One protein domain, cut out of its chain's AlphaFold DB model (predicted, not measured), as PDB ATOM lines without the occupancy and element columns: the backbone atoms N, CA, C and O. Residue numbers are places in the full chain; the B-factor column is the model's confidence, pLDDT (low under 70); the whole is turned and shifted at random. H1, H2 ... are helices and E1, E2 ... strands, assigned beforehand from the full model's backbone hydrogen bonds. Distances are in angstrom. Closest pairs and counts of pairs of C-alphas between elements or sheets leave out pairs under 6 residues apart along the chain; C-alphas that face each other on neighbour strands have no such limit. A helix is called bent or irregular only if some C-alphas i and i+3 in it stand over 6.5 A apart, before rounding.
ATOM      1  N   ALA A   8     178.448 169.088 150.544       48.22
ATOM      2  CA  ALA A   8     177.790 168.249 151.553       48.22
ATOM      3  C   ALA A   8     178.748 167.283 152.282       48.22
ATOM      4  O   ALA A   8     178.542 166.978 153.456       48.22
ATOM      5  N   ALA A   9     179.819 166.826 151.624       49.47
ATOM      6  CA  ALA A   9     180.738 165.835 152.197       49.47
ATOM      7  C   ALA A   9     181.665 166.416 153.283       49.47
ATOM      8  O   ALA A   9     182.009 165.726 154.240       49.47
ATOM      9  N   VAL A  10     182.033 167.697 153.175       50.78
ATOM     10  CA  VAL A  10     182.901 168.371 154.160       50.78
ATOM     11  C   VAL A  10     182.153 168.656 155.469       50.78
ATOM     12  O   VAL A  10     182.739 168.561 156.544       50.78
ATOM     13  N   VAL A  11     180.845 168.930 155.403       51.16
ATOM     14  CA  VAL A  11     180.018 169.184 156.595       51.16
ATOM     15  C   VAL A  11     179.797 167.902 157.410       51.16
ATOM     16  O   VAL A  11     179.865 167.948 158.636       51.16
ATOM     17  N   LEU A  12     179.623 166.747 156.753       48.28
ATOM     18  CA  LEU A  12     179.416 165.464 157.440       48.28
ATOM     19  C   LEU A  12     180.678 164.951 158.157       48.28
ATOM     20  O   LEU A  12     180.593 164.392 159.251       48.28
ATOM     21  N   ALA A  13     181.859 165.157 157.568       49.09
ATOM     22  CA  ALA A  13     183.126 164.752 158.181       49.09
ATOM     23  C   ALA A  13     183.474 165.605 159.416       49.09
ATOM     24  O   ALA A  13     184.015 165.086 160.392       49.09
ATOM     25  N   ALA A  14     183.112 166.892 159.405       50.06
ATOM     26  CA  ALA A  14     183.326 167.791 160.538       50.06
ATOM     27  C   ALA A  14     182.397 167.480 161.729       50.06
ATOM     28  O   ALA A  14     182.822 167.598 162.878       50.06
ATOM     29  N   SER A  15     181.159 167.029 161.483       52.09
ATOM     30  CA  SER A  15     180.218 166.673 162.558       52.09
ATOM     31  C   SER A  15     180.570 165.371 163.284       52.09
ATOM     32  O   SER A  15     180.299 165.250 164.477       52.09
ATOM     33  N   CYS A  16     181.201 164.408 162.605       49.84
ATOM     34  CA  CYS A  16     181.594 163.142 163.233       49.84
ATOM     35  C   CYS A  16     182.808 163.297 164.164       49.84
ATOM     36  O   CYS A  16     182.872 162.635 165.195       49.84
ATOM     37  N   GLY A  17     183.757 164.183 163.836       53.50
ATOM     38  CA  GLY A  17     184.938 164.431 164.673       53.50
ATOM     39  C   GLY A  17     184.609 165.117 166.001       53.50
ATOM     40  O   GLY A  17     185.179 164.764 167.030       53.50
ATOM     41  N   ALA A  18     183.652 166.050 165.993       57.19
ATOM     42  CA  ALA A  18     183.189 166.717 167.209       57.19
ATOM     43  C   ALA A  18     182.462 165.745 168.153       57.19
ATOM     44  O   ALA A  18     182.765 165.718 169.338       57.19
ATOM     45  N   ALA A  19     181.575 164.896 167.621       56.62
ATOM     46  CA  ALA A  19     180.838 163.913 168.418       56.62
ATOM     47  C   ALA A  19     181.745 162.841 169.054       56.62
ATOM     48  O   ALA A  19     181.480 162.398 170.168       56.62
ATOM     49  N   LEU A  20     182.823 162.436 168.370       59.41
ATOM     50  CA  LEU A  20     183.808 161.495 168.917       59.41
ATOM     51  C   LEU A  20     184.665 162.131 170.017       59.41
ATOM     52  O   LEU A  20     184.902 161.491 171.035       59.41
ATOM     53  N   ALA A  21     185.101 163.383 169.843       64.19
ATOM     54  CA  ALA A  21     185.851 164.098 170.875       64.19
ATOM     55  C   ALA A  21     185.005 164.312 172.145       64.19
ATOM     56  O   ALA A  21     185.486 164.048 173.245       64.19
ATOM     57  N   ASP A  22     183.734 164.692 171.985       62.94
ATOM     58  CA  ASP A  22     182.794 164.864 173.102       62.94
ATOM     59  C   ASP A  22     182.539 163.539 173.838       62.94
ATOM     60  O   ASP A  22     182.587 163.488 175.065       62.94
ATOM     61  N   ALA A  23     182.340 162.436 173.101       66.75
ATOM     62  CA  ALA A  23     182.185 161.111 173.702       66.75
ATOM     63  C   ALA A  23     183.429 160.707 174.513       66.75
ATOM     64  O   ALA A  23     183.300 160.263 175.652       66.75
ATOM     65  N   THR A  24     184.630 160.950 173.975       83.62
ATOM     66  CA  THR A  24     185.886 160.640 174.680       83.62
ATOM     67  C   THR A  24     186.118 161.529 175.902       83.62
ATOM     68  O   THR A  24     186.676 161.074 176.901       83.62
ATOM     69  N   GLU A  25     185.687 162.794 175.862       90.06
ATOM     70  CA  GLU A  25     185.752 163.677 177.026       90.06
ATOM     71  C   GLU A  25     184.780 163.210 178.110       90.06
ATOM     72  O   GLU A  25     185.157 163.145 179.280       90.06
ATOM     73  N   GLN A  26     183.561 162.830 177.729       94.81
ATOM     74  CA  GLN A  26     182.550 162.363 178.667       94.81
ATOM     75  C   GLN A  26     182.989 161.087 179.392       94.81
ATOM     76  O   GLN A  26     182.892 161.018 180.619       94.81
ATOM     77  N   GLU A  27     183.534 160.118 178.657       93.94
ATOM     78  CA  GLU A  27     184.131 158.902 179.217       93.94
ATOM     79  C   GLU A  27     185.282 159.246 180.175       93.94
ATOM     80  O   GLU A  27     185.348 158.726 181.290       93.94
ATOM     81  N   ALA A  28     186.147 160.198 179.806       95.00
ATOM     82  CA  ALA A  28     187.233 160.645 180.673       95.00
ATOM     83  C   ALA A  28     186.733 161.320 181.963       95.00
ATOM     84  O   ALA A  28     187.335 161.126 183.023       95.00
ATOM     85  N   ILE A  29     185.650 162.107 181.903       97.12
ATOM     86  CA  ILE A  29     185.020 162.687 183.097       97.12
ATOM     87  C   ILE A  29     184.483 161.559 183.980       97.12
ATOM     88  O   ILE A  29     184.790 161.530 185.170       97.12
ATOM     89  N   GLN A  30     183.713 160.626 183.419       98.19
ATOM     90  CA  GLN A  30     183.116 159.517 184.167       98.19
ATOM     91  C   GLN A  30     184.183 158.685 184.883       98.19
ATOM     92  O   GLN A  30     184.112 158.542 186.105       98.19
ATOM     93  N   ALA A  31     185.217 158.250 184.160       97.81
ATOM     94  CA  ALA A  31     186.299 157.441 184.708       97.81
ATOM     95  C   ALA A  31     187.063 158.161 185.831       97.81
ATOM     96  O   ALA A  31     187.241 157.638 186.934       97.81
ATOM     97  N   GLN A  32     187.479 159.410 185.592       98.19
ATOM     98  CA  GLN A  32     188.273 160.164 186.568       98.19
ATOM     99  C   GLN A  32     187.470 160.540 187.816       98.19
ATOM    100  O   GLN A  32     188.018 160.550 188.920       98.19
ATOM    101  N   VAL A  33     186.182 160.861 187.664       98.44
ATOM    102  CA  VAL A  33     185.313 161.185 188.802       98.44
ATOM    103  C   VAL A  33     185.003 159.927 189.608       98.44
ATOM    104  O   VAL A  33     185.110 159.971 190.832       98.44
ATOM    105  N   ALA A  34     184.706 158.799 188.957       98.69
ATOM    106  CA  ALA A  34     184.491 157.513 189.619       98.69
ATOM    107  C   ALA A  34     185.722 157.077 190.442       98.69
ATOM    108  O   ALA A  34     185.605 156.792 191.638       98.69
ATOM    109  N   ALA A  35     186.924 157.141 189.863       98.44
ATOM    110  CA  ALA A  35     188.162 156.842 190.582       98.44
ATOM    111  C   ALA A  35     188.403 157.808 191.767       98.44
ATOM    112  O   ALA A  35     188.773 157.403 192.880       98.44
ATOM    113  N   ALA A  36     188.157 159.106 191.576       98.50
ATOM    114  CA  ALA A  36     188.276 160.083 192.654       98.50
ATOM    115  C   ALA A  36     187.255 159.844 193.779       98.50
ATOM    116  O   ALA A  36     187.599 160.006 194.951       98.50
ATOM    117  N   MET A  37     186.042 159.387 193.455       98.69
ATOM    118  CA  MET A  37     185.030 158.997 194.440       98.69
ATOM    119  C   MET A  37     185.476 157.802 195.285       98.69
ATOM    120  O   MET A  37     185.354 157.863 196.504       98.69
ATOM    121  N   ALA A  38     186.079 156.766 194.691       98.69
ATOM    122  CA  ALA A  38     186.632 155.642 195.457       98.69
ATOM    123  C   ALA A  38     187.705 156.103 196.461       98.69
ATOM    124  O   ALA A  38     187.773 155.642 197.604       98.69
ATOM    125  N   SER A  39     188.527 157.071 196.046       98.44
ATOM    126  CA  SER A  39     189.545 157.696 196.896       98.44
ATOM    127  C   SER A  39     188.939 158.552 198.011       98.44
ATOM    128  O   SER A  39     189.428 158.517 199.141       98.44
ATOM    129  N   ALA A  40     187.871 159.288 197.708       98.31
ATOM    130  CA  ALA A  40     187.123 160.099 198.661       98.31
ATOM    131  C   ALA A  40     186.416 159.241 199.718       98.31
ATOM    132  O   ALA A  40     186.540 159.526 200.910       98.31
ATOM    133  N   ASP A  41     185.752 158.162 199.302       98.25
ATOM    134  CA  ASP A  41     185.045 157.241 200.192       98.25
ATOM    135  C   ASP A  41     186.038 156.540 201.146       98.25
ATOM    136  O   ASP A  41     185.800 156.464 202.355       98.25
ATOM    137  N   TYR A  42     187.214 156.120 200.652       97.75
ATOM    138  CA  TYR A  42     188.276 155.604 201.524       97.75
ATOM    139  C   TYR A  42     188.822 156.675 202.477       97.75
ATOM    140  O   TYR A  42     188.993 156.404 203.668       97.75
ATOM    141  N   ALA A  43     189.107 157.881 201.972       97.00
ATOM    142  CA  ALA A  43     189.649 158.974 202.776       97.00
ATOM    143  C   ALA A  43     188.699 159.364 203.916       97.00
ATOM    144  O   ALA A  43     189.149 159.522 205.049       97.00
ATOM    145  N   ALA A  44     187.397 159.453 203.641       96.75
ATOM    146  CA  ALA A  44     186.379 159.780 204.633       96.75
ATOM    147  C   ALA A  44     186.330 158.762 205.785       96.75
ATOM    148  O   ALA A  44     186.138 159.150 206.936       96.75
ATOM    149  N   ALA A  45     186.540 157.478 205.488       96.12
ATOM    150  CA  ALA A  45     186.515 156.417 206.489       96.12
ATOM    151  C   ALA A  45     187.844 156.250 207.251       96.12
ATOM    152  O   ALA A  45     187.828 155.854 208.414       96.12
ATOM    153  N   ASN A  46     188.990 156.536 206.619       96.56
ATOM    154  CA  ASN A  46     190.299 156.090 207.125       96.56
ATOM    155  C   ASN A  46     191.331 157.208 207.332       96.56
ATOM    156  O   ASN A  46     192.330 156.997 208.018       96.56
ATOM    157  N   CYS A  47     191.133 158.390 206.748       95.69
ATOM    158  CA  CYS A  47     192.136 159.452 206.725       95.69
ATOM    159  C   CYS A  47     191.661 160.692 207.501       95.69
ATOM    160  O   CYS A  47     191.107 161.618 206.910       95.69
ATOM    161  N   PRO A  48     191.932 160.794 208.817       95.38
ATOM    162  CA  PRO A  48     191.348 161.830 209.676       95.38
ATOM    163  C   PRO A  48     191.769 163.264 209.324       95.38
ATOM    164  O   PRO A  48     191.072 164.210 209.690       95.38
ATOM    165  N   LYS A  49     192.891 163.437 208.616       96.56
ATOM    166  CA  LYS A  49     193.399 164.742 208.159       96.56
ATOM    167  C   LYS A  49     192.886 165.153 206.779       96.56
ATOM    168  O   LYS A  49     193.206 166.247 206.328       96.56
ATOM    169  N   LEU A  50     192.138 164.285 206.103       97.50
ATOM    170  CA  LEU A  50     191.588 164.565 204.784       97.50
ATOM    171  C   LEU A  50     190.097 164.862 204.881       97.50
ATOM    172  O   LEU A  50     189.405 164.386 205.782       97.50
ATOM    173  N   THR A  51     189.611 165.655 203.940       97.81
ATOM    174  CA  THR A  51     188.190 165.912 203.734       97.81
ATOM    175  C   THR A  51     187.862 165.847 202.248       97.81
ATOM    176  O   THR A  51     188.751 165.863 201.394       97.81
ATOM    177  N   VAL A  52     186.571 165.741 201.955       97.81
ATOM    178  CA  VAL A  52     186.043 165.792 200.595       97.81
ATOM    179  C   VAL A  52     185.553 167.207 200.327       97.81
ATOM    180  O   VAL A  52     184.750 167.734 201.101       97.81
ATOM    181  N   ASP A  53     186.018 167.808 199.236       97.88
ATOM    182  CA  ASP A  53     185.418 169.024 198.695       97.88
ATOM    183  C   ASP A  53     184.092 168.643 198.021       97.88
ATOM    184  O   ASP A  53     184.050 168.101 196.912       97.88
ATOM    185  N   LYS A  54     182.993 168.859 198.751       96.75
ATOM    186  CA  LYS A  54     181.651 168.451 198.325       96.75
ATOM    187  C   LYS A  54     181.168 169.240 197.115       96.75
ATOM    188  O   LYS A  54     180.588 168.642 196.217       96.75
ATOM    189  N   GLU A  55     181.442 170.542 197.059       97.50
ATOM    190  CA  GLU A  55     181.018 171.391 195.943       97.50
ATOM    191  C   GLU A  55     181.727 170.968 194.653       97.50
ATOM    192  O   GLU A  55     181.099 170.790 193.603       97.50
ATOM    193  N   ARG A  56     183.038 170.719 194.744       97.69
ATOM    194  CA  ARG A  56     183.827 170.177 193.637       97.69
ATOM    195  C   ARG A  56     183.278 168.830 193.181       97.69
ATOM    196  O   ARG A  56     183.077 168.644 191.982       97.69
ATOM    197  N   LEU A  57     183.042 167.904 194.111       97.94
ATOM    198  CA  LEU A  57     182.529 166.575 193.789       97.94
ATOM    199  C   LEU A  57     181.160 166.655 193.101       97.94
ATOM    200  O   LEU A  57     180.989 166.085 192.028       97.94
ATOM    201  N   GLU A  58     180.211 167.396 193.669       98.06
ATOM    202  CA  GLU A  58     178.867 167.569 193.107       98.06
ATOM    203  C   GLU A  58     178.909 168.189 191.705       98.06
ATOM    204  O   GLU A  58     178.221 167.724 190.794       98.06
ATOM    205  N   SER A  59     179.769 169.190 191.501       98.19
ATOM    206  CA  SER A  59     179.985 169.810 190.193       98.19
ATOM    207  C   SER A  59     180.487 168.804 189.152       98.19
ATOM    208  O   SER A  59     179.980 168.761 188.030       98.19
ATOM    209  N   GLN A  60     181.443 167.948 189.518       98.06
ATOM    210  CA  GLN A  60     182.007 166.961 188.594       98.06
ATOM    211  C   GLN A  60     181.067 165.779 188.337       98.06
ATOM    212  O   GLN A  60     180.959 165.334 187.197       98.06
ATOM    213  N   VAL A  61     180.316 165.326 189.347       98.19
ATOM    214  CA  VAL A  61     179.245 164.328 189.177       98.19
ATOM    215  C   VAL A  61     178.173 164.859 188.224       98.19
ATOM    216  O   VAL A  61     177.749 164.164 187.311       98.19
ATOM    217  N   LYS A  62     177.778 166.132 188.349       97.94
ATOM    218  CA  LYS A  62     176.838 166.738 187.398       97.94
ATOM    219  C   LYS A  62     177.398 166.762 185.972       97.94
ATOM    220  O   LYS A  62     176.659 166.500 185.025       97.94
ATOM    221  N   ARG A  63     178.687 167.078 185.807       96.88
ATOM    222  CA  ARG A  63     179.351 167.107 184.491       96.88
ATOM    223  C   ARG A  63     179.505 165.724 183.865       96.88
ATOM    224  O   ARG A  63     179.451 165.625 182.647       96.88
ATOM    225  N   SER A  64     179.650 164.666 184.662       96.69
ATOM    226  CA  SER A  64     179.777 163.293 184.154       96.69
ATOM    227  C   SER A  64     178.486 162.746 183.533       96.69
ATOM    228  O   SER A  64     178.515 161.715 182.853       96.69
ATOM    229  N   GLY A  65     177.351 163.428 183.731       97.19
ATOM    230  CA  GLY A  65     176.050 162.988 183.231       97.19
ATOM    231  C   GLY A  65     175.518 161.732 183.930       97.19
ATOM    232  O   GLY A  65     174.514 161.177 183.491       97.19
ATOM    233  N   MET A  66     176.169 161.289 185.008       96.94
ATOM    234  CA  MET A  66     175.802 160.117 185.802       96.94
ATOM    235  C   MET A  66     175.457 160.528 187.233       96.94
ATOM    236  O   MET A  66     175.949 161.529 187.753       96.94
ATOM    237  N   SER A  67     174.630 159.733 187.906       98.25
ATOM    238  CA  SER A  67     174.459 159.861 189.351       98.25
ATOM    239  C   SER A  67     175.696 159.351 190.097       98.25
ATOM    240  O   SER A  67     176.473 158.544 189.582       98.25
ATOM    241  N   ALA A  68     175.851 159.772 191.353       97.88
ATOM    242  CA  ALA A  68     176.904 159.252 192.219       97.88
ATOM    243  C   ALA A  68     176.832 157.718 192.360       97.88
ATOM    244  O   ALA A  68     177.863 157.055 192.387       97.88
ATOM    245  N   ASP A  69     175.631 157.140 192.404       98.44
ATOM    246  CA  ASP A  69     175.456 155.689 192.522       98.44
ATOM    247  C   ASP A  69     175.845 154.958 191.236       98.44
ATOM    248  O   ASP A  69     176.468 153.903 191.297       98.44
ATOM    249  N   GLN A  70     175.545 155.539 190.070       98.56
ATOM    250  CA  GLN A  70     175.989 154.989 188.790       98.56
ATOM    251  C   GLN A  70     177.517 155.026 188.668       98.56
ATOM    252  O   GLN A  70     178.106 154.062 188.192       98.56
ATOM    253  N   LEU A  71     178.163 156.100 189.135       98.50
ATOM    254  CA  LEU A  71     179.626 156.188 189.179       98.50
ATOM    255  C   LEU A  71     180.228 155.179 190.163       98.50
ATOM    256  O   LEU A  71     181.249 154.584 189.863       98.50
ATOM    257  N   ARG A  72     179.595 154.924 191.316       98.50
ATOM    258  CA  ARG A  72     180.048 153.873 192.250       98.50
ATOM    259  C   ARG A  72     179.857 152.453 191.720       98.50
ATOM    260  O   ARG A  72     180.515 151.536 192.202       98.50
ATOM    261  N   ALA A  73     178.939 152.269 190.779       98.50
ATOM    262  CA  ALA A  73     178.700 150.995 190.115       98.50
ATOM    263  C   ALA A  73     179.592 150.782 188.877       98.50
ATOM    264  O   ALA A  73     179.492 149.722 188.260       98.50
ATOM    265  N   SER A  74     180.421 151.760 188.490       98.31
ATOM    266  CA  SER A  74     181.288 151.650 187.314       98.31
ATOM    267  C   SER A  74     182.559 150.842 187.592       98.31
ATOM    268  O   SER A  74     183.000 150.704 188.737       98.31
ATOM    269  N   GLU A  75     183.169 150.338 186.518       98.19
ATOM    270  CA  GLU A  75     184.441 149.610 186.575       98.19
ATOM    271  C   GLU A  75     185.572 150.498 187.116       98.19
ATOM    272  O   GLU A  75     186.288 150.076 188.016       98.19
ATOM    273  N   ASP A  76     185.662 151.765 186.690       98.25
ATOM    274  CA  ASP A  76     186.703 152.694 187.161       98.25
ATOM    275  C   ASP A  76     186.672 152.934 188.679       98.25
ATOM    276  O   ASP A  76     187.715 153.100 189.323       98.25
ATOM    277  N   TYR A  77     185.472 152.964 189.275       98.69
ATOM    278  CA  TYR A  77     185.341 153.055 190.726       98.69
ATOM    279  C   TYR A  77     185.853 151.781 191.397       98.69
ATOM    280  O   TYR A  77     186.618 151.871 192.364       98.69
ATOM    281  N   ASP A  78     185.436 150.603 190.922       98.69
ATOM    282  CA  ASP A  78     185.843 149.345 191.549       98.69
ATOM    283  C   ASP A  78     187.340 149.084 191.373       98.69
ATOM    284  O   ASP A  78     188.004 148.755 192.355       98.69
ATOM    285  N   ASP A  79     187.907 149.348 190.198       98.25
ATOM    286  CA  ASP A  79     189.341 149.231 189.931       98.25
ATOM    287  C   ASP A  79     190.151 150.096 190.899       98.25
ATOM    288  O   ASP A  79     191.042 149.610 191.610       98.25
ATOM    289  N   GLN A  80     189.795 151.377 191.024       98.19
ATOM    290  CA  GLN A  80     190.475 152.271 191.955       98.19
ATOM    291  C   GLN A  80     190.289 151.818 193.411       98.19
ATOM    292  O   GLN A  80     191.234 151.859 194.208       98.19
ATOM    293  N   ARG A  81     189.092 151.353 193.782       98.38
ATOM    294  CA  ARG A  81     188.813 150.812 195.118       98.38
ATOM    295  C   ARG A  81     189.645 149.562 195.408       98.38
ATOM    296  O   ARG A  81     190.138 149.418 196.529       98.38
ATOM    297  N   GLN A  82     189.824 148.670 194.438       98.31
ATOM    298  CA  GLN A  82     190.651 147.474 194.569       98.31
ATOM    299  C   GLN A  82     192.130 147.832 194.740       98.31
ATOM    300  O   GLN A  82     192.781 147.286 195.634       98.31
ATOM    301  N   VAL A  83     192.648 148.796 193.971       96.69
ATOM    302  CA  VAL A  83     194.016 149.324 194.133       96.69
ATOM    303  C   VAL A  83     194.218 149.880 195.541       96.69
ATOM    304  O   VAL A  83     195.176 149.511 196.227       96.69
ATOM    305  N   ILE A  84     193.292 150.718 196.013       97.62
ATOM    306  CA  ILE A  84     193.334 151.278 197.369       97.62
ATOM    307  C   ILE A  84     193.318 150.159 198.410       97.62
ATOM    308  O   ILE A  84     194.155 150.156 199.311       97.62
ATOM    309  N   LYS A  85     192.405 149.190 198.282       97.00
ATOM    310  CA  LYS A  85     192.283 148.060 199.212       97.00
ATOM    311  C   LYS A  85     193.558 147.219 199.251       97.00
ATOM    312  O   LYS A  85     193.981 146.820 200.333       97.00
ATOM    313  N   SER A  86     194.170 146.971 198.095       96.50
ATOM    314  CA  SER A  86     195.431 146.239 197.982       96.50
ATOM    315  C   SER A  86     196.543 146.945 198.759       96.50
ATOM    316  O   SER A  86     197.164 146.338 199.626       96.50
ATOM    317  N   ILE A  87     196.725 148.256 198.553       95.06
ATOM    318  CA  ILE A  87     197.740 149.046 199.269       95.06
ATOM    319  C   ILE A  87     197.413 149.139 200.767       95.06
ATOM    320  O   ILE A  87     198.311 149.009 201.599       95.06
ATOM    321  N   ALA A  88     196.143 149.329 201.126       94.19
ATOM    322  CA  ALA A  88     195.692 149.418 202.514       94.19
ATOM    323  C   ALA A  88     195.921 148.116 203.298       94.19
ATOM    324  O   ALA A  88     196.082 148.160 204.513       94.19
ATOM    325  N   GLY A  89     195.971 146.968 202.615       93.06
ATOM    326  CA  GLY A  89     196.319 145.675 203.205       93.06
ATOM    327  C   GLY A  89     197.819 145.467 203.459       93.06
ATOM    328  O   GLY A  89     198.199 144.420 203.978       93.06
ATOM    329  N   THR A  90     198.672 146.428 203.095       93.19
ATOM    330  CA  THR A  90     200.132 146.369 203.292       93.19
ATOM    331  C   THR A  90     200.601 147.270 204.438       93.19
ATOM    332  O   THR A  90     199.844 148.071 204.986       93.19
ATOM    333  N   ASP A  91     201.897 147.214 204.751       87.31
ATOM    334  CA  ASP A  91     202.584 148.144 205.658       87.31
ATOM    335  C   ASP A  91     202.572 149.610 205.168       87.31
ATOM    336  O   ASP A  91     202.879 150.530 205.928       87.31
ATOM    337  N   LYS A  92     202.152 149.859 203.918       85.75
ATOM    338  CA  LYS A  92     202.066 151.194 203.301       85.75
ATOM    339  C   LYS A  92     200.715 151.885 203.483       85.75
ATOM    340  O   LYS A  92     200.517 152.962 202.920       85.75
ATOM    341  N   ALA A  93     199.794 151.334 204.275       86.12
ATOM    342  CA  ALA A  93     198.460 151.909 204.476       86.12
ATOM    343  C   ALA A  93     198.490 153.394 204.894       86.12
ATOM    344  O   ALA A  93     197.709 154.202 204.391       86.12
ATOM    345  N   ALA A  94     199.443 153.790 205.744       87.44
ATOM    346  CA  ALA A  94     199.605 155.183 206.173       87.44
ATOM    347  C   ALA A  94     199.996 156.134 205.024       87.44
ATOM    348  O   ALA A  94     199.621 157.309 205.037       87.44
ATOM    349  N   MET A  95     200.710 155.639 204.005       92.38
ATOM    350  CA  MET A  95     201.077 156.444 202.837       92.38
ATOM    351  C   MET A  95     199.870 156.795 201.969       92.38
ATOM    352  O   MET A  95     199.896 157.844 201.326       92.38
ATOM    353  N   LEU A  96     198.800 155.989 201.967       94.38
ATOM    354  CA  LEU A  96     197.592 156.312 201.198       94.38
ATOM    355  C   LEU A  96     197.048 157.687 201.586       94.38
ATOM    356  O   LEU A  96     196.850 158.529 200.718       94.38
ATOM    357  N   CYS A  97     196.912 157.978 202.879       94.81
ATOM    358  CA  CYS A  97     196.397 159.272 203.335       94.81
ATOM    359  C   CYS A  97     197.306 160.465 202.982       94.81
ATOM    360  O   CYS A  97     196.853 161.604 202.993       94.81
ATOM    361  N   ILE A  98     198.579 160.226 202.656       95.44
ATOM    362  CA  ILE A  98     199.496 161.267 202.170       95.44
ATOM    363  C   ILE A  98     199.320 161.473 200.657       95.44
ATOM    364  O   ILE A  98     199.441 162.593 200.162       95.44
ATOM    365  N   LEU A  99     199.039 160.399 199.921       95.06
ATOM    366  CA  LEU A  99     199.005 160.392 198.460       95.06
ATOM    367  C   LEU A  99     197.640 160.760 197.873       95.06
ATOM    368  O   LEU A  99     197.602 161.401 196.826       95.06
ATOM    369  N   LEU A 100     196.534 160.395 198.530       96.06
ATOM    370  CA  LEU A 100     195.176 160.557 197.988       96.06
ATOM    371  C   LEU A 100     194.852 161.981 197.491       96.06
ATOM    372  O   LEU A 100     194.299 162.084 196.396       96.06
ATOM    373  N   PRO A 101     195.254 163.083 198.167       96.19
ATOM    374  CA  PRO A 101     194.999 164.436 197.657       96.19
ATOM    375  C   PRO A 101     195.685 164.758 196.319       96.19
ATOM    376  O   PRO A 101     195.314 165.706 195.632       96.19
ATOM    377  N   LYS A 102     196.717 163.989 195.955       95.44
ATOM    378  CA  LYS A 102     197.518 164.163 194.735       95.44
ATOM    379  C   LYS A 102     197.316 163.036 193.722       95.44
ATOM    380  O   LYS A 102     197.908 163.093 192.650       95.44
ATOM    381  N   ALA A 103     196.515 162.025 194.054       93.75
ATOM    382  CA  ALA A 103     196.333 160.837 193.225       93.75
ATOM    383  C   ALA A 103     195.566 161.129 191.927       93.75
ATOM    384  O   ALA A 103     195.705 160.389 190.959       93.75
ATOM    385  N   HIS A 104     194.795 162.222 191.893       94.75
ATOM    386  CA  HIS A 104     193.887 162.533 190.790       94.75
ATOM    387  C   HIS A 104     194.268 163.817 190.056       94.75
ATOM    388  O   HIS A 104     194.433 164.887 190.649       94.75
ATOM    389  N   GLY A 105     194.378 163.700 188.732       91.56
ATOM    390  CA  GLY A 105     194.469 164.817 187.795       91.56
ATOM    391  C   GLY A 105     193.100 165.218 187.240       91.56
ATOM    392  O   GLY A 105     192.068 164.756 187.718       91.56
ATOM    393  N   GLY A 106     193.105 166.101 186.235       94.94
ATOM    394  CA  GLY A 106     191.914 166.436 185.442       94.94
ATOM    395  C   GLY A 106     190.651 166.709 186.264       94.94
ATOM    396  O   GLY A 106     190.640 167.592 187.129       94.94
ATOM    397  N   TYR A 107     189.603 165.938 185.981       96.62
ATOM    398  CA  TYR A 107     188.270 166.073 186.570       96.62
ATOM    399  C   TYR A 107     188.192 165.579 188.017       96.62
ATOM    400  O   TYR A 107     187.410 166.115 188.797       96.62
ATOM    401  N   GLY A 108     189.059 164.644 188.414       96.50
ATOM    402  CA  GLY A 108     189.156 164.163 189.796       96.50
ATOM    403  C   GLY A 108     189.951 165.085 190.732       96.50
ATOM    404  O   GLY A 108     189.918 164.934 191.957       96.50
ATOM    405  N   ARG A 109     190.685 166.059 190.177       97.62
ATOM    406  CA  ARG A 109     191.553 166.959 190.946       97.62
ATOM    407  C   ARG A 109     190.759 167.768 191.969       97.62
ATOM    408  O   ARG A 109     189.798 168.458 191.616       97.62
ATOM    409  N   GLY A 110     191.262 167.773 193.202       96.81
ATOM    410  CA  GLY A 110     190.742 168.596 194.294       96.81
ATOM    411  C   GLY A 110     189.479 168.044 194.950       96.81
ATOM    412  O   GLY A 110     188.922 168.721 195.795       96.81
ATOM    413  N   ILE A 111     189.026 166.837 194.593       98.25
ATOM    414  CA  ILE A 111     187.897 166.188 195.279       98.25
ATOM    415  C   ILE A 111     188.302 165.742 196.690       98.25
ATOM    416  O   ILE A 111     187.532 165.896 197.632       98.25
ATOM    417  N   VAL A 112     189.522 165.224 196.853       98.12
ATOM    418  CA  VAL A 112     190.106 164.903 198.163       98.12
ATOM    419  C   VAL A 112     191.149 165.957 198.503       98.12
ATOM    420  O   VAL A 112     192.085 166.170 197.732       98.12
ATOM    421  N   VAL A 113     191.009 166.599 199.660       97.81
ATOM    422  CA  VAL A 113     191.890 167.686 200.107       97.81
ATOM    423  C   VAL A 113     192.322 167.483 201.556       97.81
ATOM    424  O   VAL A 113     191.725 166.706 202.304       97.81
ATOM    425  N   VAL A 114     193.397 168.157 201.950       96.94
ATOM    426  CA  VAL A 114     193.812 168.231 203.355       96.94
ATOM    427  C   VAL A 114     192.864 169.193 204.071       96.94
ATOM    428  O   VAL A 114     192.468 170.194 203.486       96.94
ATOM    429  N   LYS A 115     192.466 168.871 205.305       93.88
ATOM    430  CA  LYS A 115     191.706 169.801 206.148       93.88
ATOM    431  C   LYS A 115     192.569 171.024 206.459       93.88
ATOM    432  O   LYS A 115     193.729 170.844 206.835       93.88
TER     433      LYS A 115
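Overview. This is residues 8 to 115 of the 116 residues of an uncharacterized protein of Massilia atriviolacea (UniProt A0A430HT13). What does the model look like? One long helix, H1, sticks out of a compact head with its residues 8 to 24, and its later residues form the core of that head. H2, H3, H4 and H5 pack round this core, and a small sheet of E1 and E2 packs on residues 36 to 44 of H1. What is it built of? The printed part has 108 residues and is mostly helix, with five named helices and two named strands in the order H1, E1, H2, H3, H4, H5, E2; the sheet, in the order E1 - E2, is antiparallel. How compact is it? The whole is loose, with a radius of gyration of the C-alphas of 16.6 A and spans of 62 by 27 by 23 A, and the free arm makes the length.

Arrangement. What touches H1, residues 8 to 46? H1 is the hub; its residues 26 to 33 alone touch H2, residues 54 to 64, opposite ways at a shallow tilt of 33 degrees, only just short of steep, with the C-alphas of Gln 30 and Ser 64 closest at 5.0 A. Its residues 30 to 38 alone touch H3, residues 68 to 72, with the C-alphas of Ala 34 and Leu 71 closest at 5.1 A. Its residues 31 to 42 alone touch H4, residues 75 to 88, the same way at a shallow tilt of 32 degrees, with the C-alphas of Ala 34 and Tyr 77 closest at 4.7 A. Where does H5, residues 93 to 102, stand? H1, H4 and H5 form a bundle, three helices that touch one another: H5 touches residues 39 to 46 of H1 alone, opposite ways at 37 degrees, only just a steep tilt, with the C-alphas of Ser 39 and Leu 100 closest at 6.4 A. H4 and H5 are a helical hairpin at a steep tilt of 42 degrees, touching through residues 84 to 88 of H4 alone, with the C-alphas of Ile 87 and Ala 93 closest at 6.0 A. How do the strands pair? E1, residues 50 to 52, and E2, residues 112 to 114, are antiparallel, with N 51 and O 113 within hydrogen-bond range at 2.9 A. What do the helix backbones show? Every O i to N i+4 pair is within hydrogen-bond range in H2, H3 and H4, against 33 of 35 in H1 and 2 of 6 in H5, where 4 of 7 O i to N i+3 pairs are within range.

Along the chain. Where does H1 run? It goes from C-alpha 8 at (177.790, 168.249, 151.553) to C-alpha 46 at (190.299, 156.090, 207.125), 58.2 A. How long are the others? E1 measures 7.1 A, H2 15.2 A, H3 6.2 A, H4 19.5 A, H5 15.7 A and E2 7.2 A, which ends at C-alpha 114 at (193.812, 168.231, 203.355). Is any helix irregular? H5 is irregular, with C-alphas 98 and 101 at 7.1 A.

Size, cuts and confidence. How far does it reach? The two C-alphas farthest apart, those of Ala 8 and Asp 91, are 62.8 A apart. Is there a cut or a long link? The printed part has no cut, and no link is long; H5 to E2, with 9 residues, is short. Where is confidence low? Residues 8 to 23 have pLDDT under 70, and the mean of the printed part is 90.1.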